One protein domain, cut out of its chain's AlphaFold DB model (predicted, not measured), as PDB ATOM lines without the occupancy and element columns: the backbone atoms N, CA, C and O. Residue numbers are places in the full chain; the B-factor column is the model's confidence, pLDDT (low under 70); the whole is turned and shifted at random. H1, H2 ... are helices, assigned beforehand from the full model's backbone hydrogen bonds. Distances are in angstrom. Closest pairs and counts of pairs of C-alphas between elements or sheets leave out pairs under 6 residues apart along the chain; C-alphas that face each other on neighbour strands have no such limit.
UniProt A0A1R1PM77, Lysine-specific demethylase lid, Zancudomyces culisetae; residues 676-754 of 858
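This is residues 676 to 754 of the 858 residues of the protein "Lysine-specific demethylase lid" of Zancudomyces culisetae (UniProt A0A1R1PM77). Two long helices, H1 and H3, overlap partway and stick out at opposite ends of a rod with residues 677 to 686 and 748 to 754, while shorter H2 folds back in the middle and packs on H3. It is an all-helix, up-and-down bundle, each helix running against the one before. The printed part has 79 residues, three named helices and no named strand; it is loose, radius of gyration of the C-alphas 15.0 A, spanning 56 by 23 by 19 A.

Look at H1, residues 677 to 702: its closest C-alpha to H2, residues 712 to 725, is Ile 697, 6.9 A from Ala 715, close but not clearly touching. H3, residues 731 to 754, touches H1 at Leu 736 and Leu 698, closest C-alphas 6.7 A apart, at a steep tilt of 40 degrees, the same way. H2 and H3 touch as a helical hairpin, C-alphas of Leu 712 and Ile 740 closest at 6.7 A. In H1, H2 and H3 every O i to N i+4 pair is within hydrogen-bond range.

Find C-alpha 677 at (-51.829, 12.865, -15.315); H1 runs 37.8 A from there. H2 covers 19.9 A. H3 runs 35.2 A to C-alpha 754 at (1.300, 25.296, -28.188).

The C-alphas of Arg 676 and Phe 754 are farthest apart, 56.2 A. The printed part has no cut. pLDDT is under 70 at residues 704 to 708, 722 to 733 and 746 to 754.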
ATOM      1  N   ARG A 676     -54.412  15.572 -17.309       79.50
ATOM      2  CA  ARG A 676     -53.011  16.009 -17.194       79.50
ATOM      3  C   ARG A 676     -52.107  15.022 -16.448       79.50
ATOM      4  O   ARG A 676     -50.914  15.273 -16.299       79.50
ATOM      5  N   PHE A 677     -52.628  13.876 -16.007       83.25
ATOM      6  CA  PHE A 677     -51.829  12.865 -15.315       83.25
ATOM      7  C   PHE A 677     -50.693  12.347 -16.205       83.25
ATOM      8  O   PHE A 677     -49.533  12.398 -15.808       83.25
ATOM      9  N   SER A 678     -50.989  11.976 -17.453       79.75
ATOM     10  CA  SER A 678     -49.958  11.509 -18.390       79.75
ATOM     11  C   SER A 678     -49.087  12.628 -18.983       79.75
ATOM     12  O   SER A 678     -48.031  12.339 -19.543       79.75
ATOM     13  N   GLU A 679     -49.466  13.904 -18.832       79.56
ATOM     14  CA  GLU A 679     -48.543  15.038 -19.019       79.56
ATOM     15  C   GLU A 679     -47.488  15.032 -17.896       79.56
ATOM     16  O   GLU A 679     -46.288  15.068 -18.171       79.56
ATOM     17  N   LEU A 680     -47.926  14.878 -16.642       80.69
ATOM     18  CA  LEU A 680     -47.055  14.809 -15.467       80.69
ATOM     19  C   LEU A 680     -46.181  13.538 -15.435       80.69
ATOM     20  O   LEU A 680     -45.021  13.608 -15.029       80.69
ATOM     21  N   GLU A 681     -46.683  12.392 -15.907       79.44
ATOM     22  CA  GLU A 681     -45.882  11.169 -16.088       79.44
ATOM     23  C   GLU A 681     -44.795  11.357 -17.152       79.44
ATOM     24  O   GLU A 681     -43.637  11.027 -16.902       79.44
ATOM     25  N   ARG A 682     -45.130  11.940 -18.313       79.56
ATOM     26  CA  ARG A 682     -44.140  12.262 -19.356       79.56
ATOM     27  C   ARG A 682     -43.104  13.266 -18.863       79.56
ATOM     28  O   ARG A 682     -41.931  13.117 -19.191       79.56
ATOM     29  N   LEU A 683     -43.507  14.248 -18.054       76.44
ATOM     30  CA  LEU A 683     -42.589  15.199 -17.429       76.44
ATOM     31  C   LEU A 683     -41.645  14.496 -16.442       76.44
ATOM     32  O   LEU A 683     -40.434  14.683 -16.525       76.44
ATOM     33  N   LYS A 684     -42.169  13.626 -15.564       79.06
ATOM     34  CA  LYS A 684     -41.364  12.766 -14.676       79.06
ATOM     35  C   LYS A 684     -40.363  11.930 -15.472       79.06
ATOM     36  O   LYS A 684     -39.182  11.928 -15.143       79.06
ATOM     37  N   ASP A 685     -40.820  11.216 -16.495       76.38
ATOM     38  CA  ASP A 685     -39.976  10.283 -17.240       76.38
ATOM     39  C   ASP A 685     -38.956  11.016 -18.121       76.38
ATOM     40  O   ASP A 685     -37.818  10.566 -18.228       76.38
ATOM     41  N   SER A 686     -39.302  12.192 -18.655       73.06
ATOM     42  CA  SER A 686     -38.352  13.099 -19.306       73.06
ATOM     43  C   SER A 686     -37.264  13.560 -18.331       73.06
ATOM     44  O   SER A 686     -36.084  13.418 -18.647       73.06
ATOM     45  N   ILE A 687     -37.627  14.000 -17.119       73.38
ATOM     46  CA  ILE A 687     -36.664  14.384 -16.073       73.38
ATOM     47  C   ILE A 687     -35.802  13.185 -15.640       73.38
ATOM     48  O   ILE A 687     -34.605  13.350 -15.429       73.38
ATOM     49  N   LEU A 688     -36.354  11.969 -15.553       74.75
ATOM     50  CA  LEU A 688     -35.594  10.761 -15.198       74.75
ATOM     51  C   LEU A 688     -34.640  10.301 -16.313       74.75
ATOM     52  O   LEU A 688     -33.523   9.880 -16.020       74.75
ATOM     53  N   VAL A 689     -35.044  10.382 -17.583       72.81
ATOM     54  CA  VAL A 689     -34.152  10.129 -18.730       72.81
ATOM     55  C   VAL A 689     -33.042  11.179 -18.775       72.81
ATOM     56  O   VAL A 689     -31.878  10.830 -18.961       72.81
ATOM     57  N   PHE A 690     -33.383  12.443 -18.528       70.94
ATOM     58  CA  PHE A 690     -32.428  13.542 -18.471       70.94
ATOM     59  C   PHE A 690     -31.436  13.389 -17.304       70.94
ATOM     60  O   PHE A 690     -30.231  13.527 -17.502       70.94
ATOM     61  N   GLN A 691     -31.908  13.010 -16.108       72.81
ATOM     62  CA  GLN A 691     -31.049  12.715 -14.956       72.81
ATOM     63  C   GLN A 691     -30.083  11.560 -15.256       72.81
ATOM     64  O   GLN A 691     -28.901  11.677 -14.952       72.81
ATOM     65  N   ARG A 692     -30.535  10.484 -15.917       74.50
ATOM     66  CA  ARG A 692     -29.636   9.397 -16.356       74.50
ATOM     67  C   ARG A 692     -28.593   9.872 -17.370       74.50
ATOM     68  O   ARG A 692     -27.468   9.391 -17.332       74.50
ATOM     69  N   GLY A 693     -28.944  10.804 -18.259       72.81
ATOM     70  CA  GLY A 693     -27.995  11.429 -19.186       72.81
ATOM     71  C   GLY A 693     -26.935  12.271 -18.467       72.81
ATOM     72  O   GLY A 693     -25.750  12.167 -18.775       72.81
ATOM     73  N   LEU A 694     -27.346  13.042 -17.457       75.75
ATOM     74  CA  LEU A 694     -26.442  13.779 -16.569       75.75
ATOM     75  C   LEU A 694     -25.519  12.827 -15.785       75.75
ATOM     76  O   LEU A 694     -24.314  13.052 -15.722       75.75
ATOM     77  N   GLU A 695     -26.064  11.744 -15.230       76.81
ATOM     78  CA  GLU A 695     -25.315  10.722 -14.488       76.81
ATOM     79  C   GLU A 695     -24.318   9.958 -15.374       76.81
ATOM     80  O   GLU A 695     -23.182   9.753 -14.956       76.81
ATOM     81  N   ASP A 696     -24.687   9.609 -16.609       80.38
ATOM     82  CA  ASP A 696     -23.783   8.978 -17.581       80.38
ATOM     83  C   ASP A 696     -22.662   9.926 -18.049       80.38
ATOM     84  O   ASP A 696     -21.515   9.498 -18.164       80.38
ATOM     85  N   ILE A 697     -22.937  11.221 -18.252       76.38
ATOM     86  CA  ILE A 697     -21.891  12.217 -18.553       76.38
ATOM     87  C   ILE A 697     -20.919  12.356 -17.374       76.38
ATOM     88  O   ILE A 697     -19.701  12.386 -17.581       76.38
ATOM     89  N   LEU A 698     -21.427  12.393 -16.138       76.81
ATOM     90  CA  LEU A 698     -20.596  12.472 -14.936       76.81
ATOM     91  C   LEU A 698     -19.757  11.200 -14.742       76.81
ATOM     92  O   LEU A 698     -18.543  11.319 -14.577       76.81
ATOM     93  N   ASP A 699     -20.337  10.002 -14.849       80.06
ATOM     94  CA  ASP A 699     -19.579   8.743 -14.784       80.06
ATOM     95  C   ASP A 699     -18.540   8.653 -15.910       80.06
ATOM     96  O   ASP A 699     -17.372   8.357 -15.654       80.06
ATOM     97  N   ARG A 700     -18.905   8.992 -17.155       79.44
ATOM     98  CA  ARG A 700     -17.943   9.012 -18.265       79.44
ATOM     99  C   ARG A 700     -16.804  10.003 -18.028       79.44
ATOM    100  O   ARG A 700     -15.670   9.677 -18.375       79.44
ATOM    101  N   SER A 701     -17.050  11.164 -17.416       73.50
ATOM    102  CA  SER A 701     -16.012  12.182 -17.178       73.50
ATOM    103  C   SER A 701     -14.873  11.714 -16.263       73.50
ATOM    104  O   SER A 701     -13.725  12.111 -16.476       73.50
ATOM    105  N   ILE A 702     -15.155  10.836 -15.293       76.31
ATOM    106  CA  ILE A 702     -14.160  10.353 -14.321       76.31
ATOM    107  C   ILE A 702     -13.344   9.153 -14.831       76.31
ATOM    108  O   ILE A 702     -12.344   8.785 -14.216       76.31
ATOM    109  N   ARG A 703     -13.703   8.559 -15.980       76.19
ATOM    110  CA  ARG A 703     -13.021   7.374 -16.535       76.19
ATOM    111  C   ARG A 703     -11.574   7.679 -16.938       76.19
ATOM    112  O   ARG A 703     -11.272   8.737 -17.487       76.19
ATOM    113  N   GLU A 704     -10.669   6.725 -16.718       68.00
ATOM    114  CA  GLU A 704      -9.228   6.885 -16.991       68.00
ATOM    115  C   GLU A 704      -8.904   7.068 -18.484       68.00
ATOM    116  O   GLU A 704      -8.027   7.847 -18.853       68.00
ATOM    117  N   LYS A 705      -9.612   6.353 -19.370       66.12
ATOM    118  CA  LYS A 705      -9.355   6.394 -20.817       66.12
ATOM    119  C   LYS A 705     -10.054   7.585 -21.463       66.12
ATOM    120  O   LYS A 705     -11.278   7.610 -21.558       66.12
ATOM    121  N   PHE A 706      -9.260   8.518 -21.987       61.03
ATOM    122  CA  PHE A 706      -9.724   9.761 -22.619       61.03
ATOM    123  C   PHE A 706     -10.742   9.536 -23.755       61.03
ATOM    124  O   PHE A 706     -11.690  10.299 -23.889       61.03
ATOM    125  N   SER A 707     -10.610   8.443 -24.517       61.81
ATOM    126  CA  SER A 707     -11.554   8.038 -25.573       61.81
ATOM    127  C   SER A 707     -12.977   7.740 -25.085       61.81
ATOM    128  O   SER A 707     -13.889   7.661 -25.901       61.81
ATOM    129  N   ASN A 708     -13.155   7.525 -23.778       69.12
ATOM    130  CA  ASN A 708     -14.404   7.081 -23.161       69.12
ATOM    131  C   ASN A 708     -15.057   8.182 -22.299       69.12
ATOM    132  O   ASN A 708     -16.058   7.907 -21.633       69.12
ATOM    133  N   ARG A 709     -14.479   9.391 -22.291       73.31
ATOM    134  CA  ARG A 709     -15.021  10.599 -21.649       73.31
ATOM    135  C   ARG A 709     -16.068  11.266 -22.560       73.31
ATOM    136  O   ARG A 709     -16.025  11.041 -23.770       73.31
ATOM    137  N   PRO A 710     -17.017  12.056 -22.021       73.50
ATOM    138  CA  PRO A 710     -17.911  12.861 -22.847       73.50
ATOM    139  C   PRO A 710     -17.117  13.974 -23.543       73.50
ATOM    140  O   PRO A 710     -16.064  14.395 -23.058       73.50
ATOM    141  N   SER A 711     -17.625  14.472 -24.668       75.81
ATOM    142  CA  SER A 711     -17.043  15.662 -25.303       75.81
ATOM    143  C   SER A 711     -17.439  16.942 -24.556       75.81
ATOM    144  O   SER A 711     -18.491  17.002 -23.918       75.81
ATOM    145  N   LEU A 712     -16.626  18.000 -24.659       74.00
ATOM    146  CA  LEU A 712     -16.948  19.292 -24.037       74.00
ATOM    147  C   LEU A 712     -18.287  19.853 -24.556       74.00
ATOM    148  O   LEU A 712     -19.108  20.301 -23.765       74.00
ATOM    149  N   LEU A 713     -18.545  19.735 -25.863       74.31
ATOM    150  CA  LEU A 713     -19.792  20.176 -26.497       74.31
ATOM    151  C   LEU A 713     -21.026  19.398 -25.996       74.31
ATOM    152  O   LEU A 713     -22.102  19.967 -25.835       74.31
ATOM    153  N   GLU A 714     -20.875  18.100 -25.729       75.19
ATOM    154  CA  GLU A 714     -21.913  17.232 -25.158       75.19
ATOM    155  C   GLU A 714     -22.242  17.628 -23.709       75.19
ATOM    156  O   GLU A 714     -23.416  17.761 -23.361       75.19
ATOM    157  N   ALA A 715     -21.219  17.905 -22.894       74.62
ATOM    158  CA  ALA A 715     -21.382  18.401 -21.529       74.62
ATOM    159  C   ALA A 715     -22.013  19.808 -21.489       74.62
ATOM    160  O   ALA A 715     -23.003  20.020 -20.786       74.62
ATOM    161  N   GLN A 716     -21.493  20.752 -22.285       77.00
ATOM    162  CA  GLN A 716     -22.027  22.113 -22.424       77.00
ATOM    163  C   GLN A 716     -23.493  22.105 -22.865       77.00
ATOM    164  O   GLN A 716     -24.307  22.814 -22.281       77.00
ATOM    165  N   LYS A 717     -23.859  21.268 -23.847       79.19
ATOM    166  CA  LYS A 717     -25.245  21.156 -24.318       79.19
ATOM    167  C   LYS A 717     -26.198  20.745 -23.189       79.19
ATOM    168  O   LYS A 717     -27.206  21.416 -22.984       79.19
ATOM    169  N   VAL A 718     -25.865  19.696 -22.434       75.06
ATOM    170  CA  VAL A 718     -26.690  19.236 -21.301       75.06
ATOM    171  C   VAL A 718     -26.727  20.275 -20.172       75.06
ATOM    172  O   VAL A 718     -27.754  20.427 -19.513       75.06
ATOM    173  N   TYR A 719     -25.664  21.062 -19.983       75.69
ATOM    174  CA  TYR A 719     -25.677  22.194 -19.053       75.69
ATOM    175  C   TYR A 719     -26.604  23.344 -19.507       75.69
ATOM    176  O   TYR A 719     -27.348  23.894 -18.696       75.69
ATOM    177  N   CYS A 720     -26.628  23.684 -20.799       74.75
ATOM    178  CA  CYS A 720     -27.567  24.674 -21.336       74.75
ATOM    179  C   CYS A 720     -29.027  24.195 -21.252       74.75
ATOM    180  O   CYS A 720     -29.915  24.980 -20.921       74.75
ATOM    181  N   GLU A 721     -29.278  22.906 -21.499       72.56
ATOM    182  CA  GLU A 721     -30.602  22.294 -21.326       72.56
ATOM    183  C   GLU A 721     -31.041  22.295 -19.844       72.56
ATOM    184  O   GLU A 721     -32.217  22.525 -19.563       72.56
ATOM    185  N   LEU A 722     -30.109  22.158 -18.886       69.44
ATOM    186  CA  LEU A 722     -30.373  22.313 -17.444       69.44
ATOM    187  C   LEU A 722     -30.817  23.730 -17.056       69.44
ATOM    188  O   LEU A 722     -31.815  23.874 -16.345       69.44
ATOM    189  N   GLU A 723     -30.103  24.774 -17.496       66.25
ATOM    190  CA  GLU A 723     -30.492  26.160 -17.183       66.25
ATOM    191  C   GLU A 723     -31.824  26.541 -17.853       66.25
ATOM    192  O   GLU A 723     -32.661  27.186 -17.220       66.25
ATOM    193  N   ALA A 724     -32.078  26.067 -19.079       66.44
ATOM    194  CA  ALA A 724     -33.351  26.278 -19.773       66.44
ATOM    195  C   ALA A 724     -34.543  25.565 -19.101       66.44
ATOM    196  O   ALA A 724     -35.656  26.092 -19.103       66.44
ATOM    197  N   ALA A 725     -34.329  24.387 -18.503       62.91
ATOM    198  CA  ALA A 725     -35.384  23.601 -17.859       62.91
ATOM    199  C   ALA A 725     -35.824  24.132 -16.476       62.91
ATOM    200  O   ALA A 725     -36.830  23.665 -15.942       62.91
ATOM    201  N   ASN A 726     -35.092  25.088 -15.881       57.91
ATOM    202  CA  ASN A 726     -35.403  25.709 -14.579       57.91
ATOM    203  C   ASN A 726     -35.561  24.701 -13.406       57.91
ATOM    204  O   ASN A 726     -36.236  24.971 -12.409       57.91
ATOM    205  N   VAL A 727     -34.930  23.524 -13.513       59.06
ATOM    206  CA  VAL A 727     -34.952  22.468 -12.486       59.06
ATOM    207  C   VAL A 727     -33.886  22.768 -11.436       59.06
ATOM    208  O   VAL A 727     -32.688  22.649 -11.689       59.06
ATOM    209  N   THR A 728     -34.291  23.166 -10.228       53.56
ATOM    210  CA  THR A 728     -33.319  23.610  -9.222       53.56
ATOM    211  C   THR A 728     -32.541  22.469  -8.568       53.56
ATOM    212  O   THR A 728     -33.075  21.746  -7.729       53.56
ATOM    213  N   SER A 729     -31.229  22.455  -8.827       53.97
ATOM    214  CA  SER A 729     -30.188  21.938  -7.929       53.97
ATOM    215  C   SER A 729     -30.225  20.433  -7.616       53.97
ATOM    216  O   SER A 729     -30.283  20.026  -6.452       53.97
ATOM    217  N   LEU A 730     -30.014  19.598  -8.637       59.19
ATOM    218  CA  LEU A 730     -29.246  18.368  -8.409       59.19
ATOM    219  C   LEU A 730     -27.800  18.767  -8.061       59.19
ATOM    220  O   LEU A 730     -27.220  19.622  -8.727       59.19
ATOM    221  N   ASN A 731     -27.182  18.134  -7.058       62.94
ATOM    222  CA  ASN A 731     -25.768  18.392  -6.710       62.94
ATOM    223  C   ASN A 731     -24.826  18.112  -7.910       62.94
ATOM    224  O   ASN A 731     -23.813  18.778  -8.118       62.94
ATOM    225  N   GLN A 732     -25.258  17.176  -8.759       67.81
ATOM    226  CA  GLN A 732     -24.713  16.820 -10.069       67.81
ATOM    227  C   GLN A 732     -24.600  18.008 -11.044       67.81
ATOM    228  O   GLN A 732     -23.670  18.045 -11.842       67.81
ATOM    229  N   THR A 733     -25.487  19.010 -10.980       69.50
ATOM    230  CA  THR A 733     -25.426  20.203 -11.847       69.50
ATOM    231  C   THR A 733     -24.203  21.066 -11.528       69.50
ATOM    232  O   THR A 733     -23.503  21.506 -12.438       69.50
ATOM    233  N   SER A 734     -23.894  21.256 -10.241       72.56
ATOM    234  CA  SER A 734     -22.684  21.962  -9.798       72.56
ATOM    235  C   SER A 734     -21.413  21.186 -10.155       72.56
ATOM    236  O   SER A 734     -20.414  21.785 -10.545       72.56
ATOM    237  N   GLN A 735     -21.463  19.852 -10.075       73.88
ATOM    238  CA  GLN A 735     -20.363  18.973 -10.484       73.88
ATOM    239  C   GLN A 735     -20.114  19.048 -11.998       73.88
ATOM    240  O   GLN A 735     -18.975  19.259 -12.407       73.88
ATOM    241  N   LEU A 736     -21.166  18.975 -12.825       78.19
ATOM    242  CA  LEU A 736     -21.060  19.148 -14.278       78.19
ATOM    243  C   LEU A 736     -20.490  20.528 -14.632       78.19
ATOM    244  O   LEU A 736     -19.623  20.619 -15.496       78.19
ATOM    245  N   LYS A 737     -20.915  21.590 -13.932       78.94
ATOM    246  CA  LYS A 737     -20.365  22.939 -14.131       78.94
ATOM    247  C   LYS A 737     -18.870  23.012 -13.813       78.94
ATOM    248  O   LYS A 737     -18.141  23.638 -14.573       78.94
ATOM    249  N   SER A 738     -18.404  22.347 -12.749       79.00
ATOM    250  CA  SER A 738     -16.961  22.219 -12.484       79.00
ATOM    251  C   SER A 738     -16.267  21.519 -13.647       79.00
ATOM    252  O   SER A 738     -15.380  22.100 -14.248       79.00
ATOM    253  N   ILE A 739     -16.743  20.336 -14.048       75.62
ATOM    254  CA  ILE A 739     -16.132  19.526 -15.114       75.62
ATOM    255  C   ILE A 739     -16.045  20.285 -16.450       75.62
ATOM    256  O   ILE A 739     -15.046  20.155 -17.155       75.62
ATOM    257  N   ILE A 740     -17.050  21.103 -16.784       77.38
ATOM    258  CA  ILE A 740     -17.022  22.000 -17.949       77.38
ATOM    259  C   ILE A 740     -15.946  23.079 -17.772       77.38
ATOM    260  O   ILE A 740     -15.064  23.185 -18.622       77.38
ATOM    261  N   ASN A 741     -15.953  23.816 -16.656       79.94
ATOM    262  CA  ASN A 741     -14.953  24.851 -16.364       79.94
ATOM    263  C   ASN A 741     -13.515  24.291 -16.354       79.94
ATOM    264  O   ASN A 741     -12.589  24.937 -16.844       79.94
ATOM    265  N   ASP A 742     -13.322  23.092 -15.800       74.75
ATOM    266  CA  ASP A 742     -12.041  22.393 -15.689       74.75
ATOM    267  C   ASP A 742     -11.541  21.952 -17.079       74.75
ATOM    268  O   ASP A 742     -10.363  22.121 -17.407       74.75
ATOM    269  N   ALA A 743     -12.439  21.454 -17.938       72.06
ATOM    270  CA  ALA A 743     -12.132  21.082 -19.320       72.06
ATOM    271  C   ALA A 743     -11.855  22.301 -20.222       72.06
ATOM    272  O   ALA A 743     -10.923  22.261 -21.028       72.06
ATOM    273  N   GLU A 744     -12.602  23.396 -20.064       75.19
ATOM    274  CA  GLU A 744     -12.351  24.676 -20.746       75.19
ATOM    275  C   GLU A 744     -11.008  25.280 -20.316       75.19
ATOM    276  O   GLU A 744     -10.203  25.680 -21.163       75.19
ATOM    277  N   SER A 745     -10.715  25.267 -19.011       74.06
ATOM    278  CA  SER A 745      -9.431  25.716 -18.455       74.06
ATOM    279  C   SER A 745      -8.263  24.875 -18.975       74.06
ATOM    280  O   SER A 745      -7.217  25.420 -19.330       74.06
ATOM    281  N   TRP A 746      -8.444  23.555 -19.094       69.81
ATOM    282  CA  TRP A 746      -7.453  22.670 -19.704       69.81
ATOM    283  C   TRP A 746      -7.266  22.954 -21.201       69.81
ATOM    284  O   TRP A 746      -6.127  23.070 -21.652       69.81
ATOM    285  N   GLN A 747      -8.342  23.145 -21.976       67.00
ATOM    286  CA  GLN A 747      -8.232  23.484 -23.401       67.00
ATOM    287  C   GLN A 747      -7.527  24.836 -23.603       67.00
ATOM    288  O   GLN A 747      -6.699  24.966 -24.508       67.00
ATOM    289  N   ALA A 748      -7.793  25.826 -22.744       66.38
ATOM    290  CA  ALA A 748      -7.087  27.105 -22.739       66.38
ATOM    291  C   ALA A 748      -5.588  26.933 -22.424       66.38
ATOM    292  O   ALA A 748      -4.750  27.438 -23.173       66.38
ATOM    293  N   ALA A 749      -5.243  26.162 -21.386       63.84
ATOM    294  CA  ALA A 749      -3.855  25.881 -21.010       63.84
ATOM    295  C   ALA A 749      -3.081  25.129 -22.113       63.84
ATOM    296  O   ALA A 749      -1.933  25.472 -22.419       63.84
ATOM    297  N   VAL A 750      -3.714  24.145 -22.761       61.03
ATOM    298  CA  VAL A 750      -3.152  23.425 -23.916       61.03
ATOM    299  C   VAL A 750      -2.911  24.389 -25.077       61.03
ATOM    300  O   VAL A 750      -1.784  24.476 -25.565       61.03
ATOM    301  N   ARG A 751      -3.918  25.179 -25.475       61.25
ATOM    302  CA  ARG A 751      -3.782  26.175 -26.552       61.25
ATOM    303  C   ARG A 751      -2.656  27.180 -26.258       61.25
ATOM    304  O   ARG A 751      -1.825  27.410 -27.134       61.25
ATOM    305  N   SER A 752      -2.537  27.696 -25.030       60.72
ATOM    306  CA  SER A 752      -1.426  28.593 -24.658       60.72
ATOM    307  C   SER A 752      -0.051  27.915 -24.674       60.72
ATOM    308  O   SER A 752       0.948  28.560 -24.985       60.72
ATOM    309  N   SER A 753       0.015  26.613 -24.379       57.56
ATOM    310  CA  SER A 753       1.273  25.850 -24.379       57.56
ATOM    311  C   SER A 753       1.808  25.604 -25.793       57.56
ATOM    312  O   SER A 753       3.021  25.580 -25.993       57.56
ATOM    313  N   PHE A 754       0.918  25.458 -26.782       52.34
ATOM    314  CA  PHE A 754       1.300  25.296 -28.188       52.34
ATOM    315  C   PHE A 754       1.617  26.627 -28.885       52.34
ATOM    316  O   PHE A 754       2.569  26.680 -29.656       52.34
TER     317      PHE A 754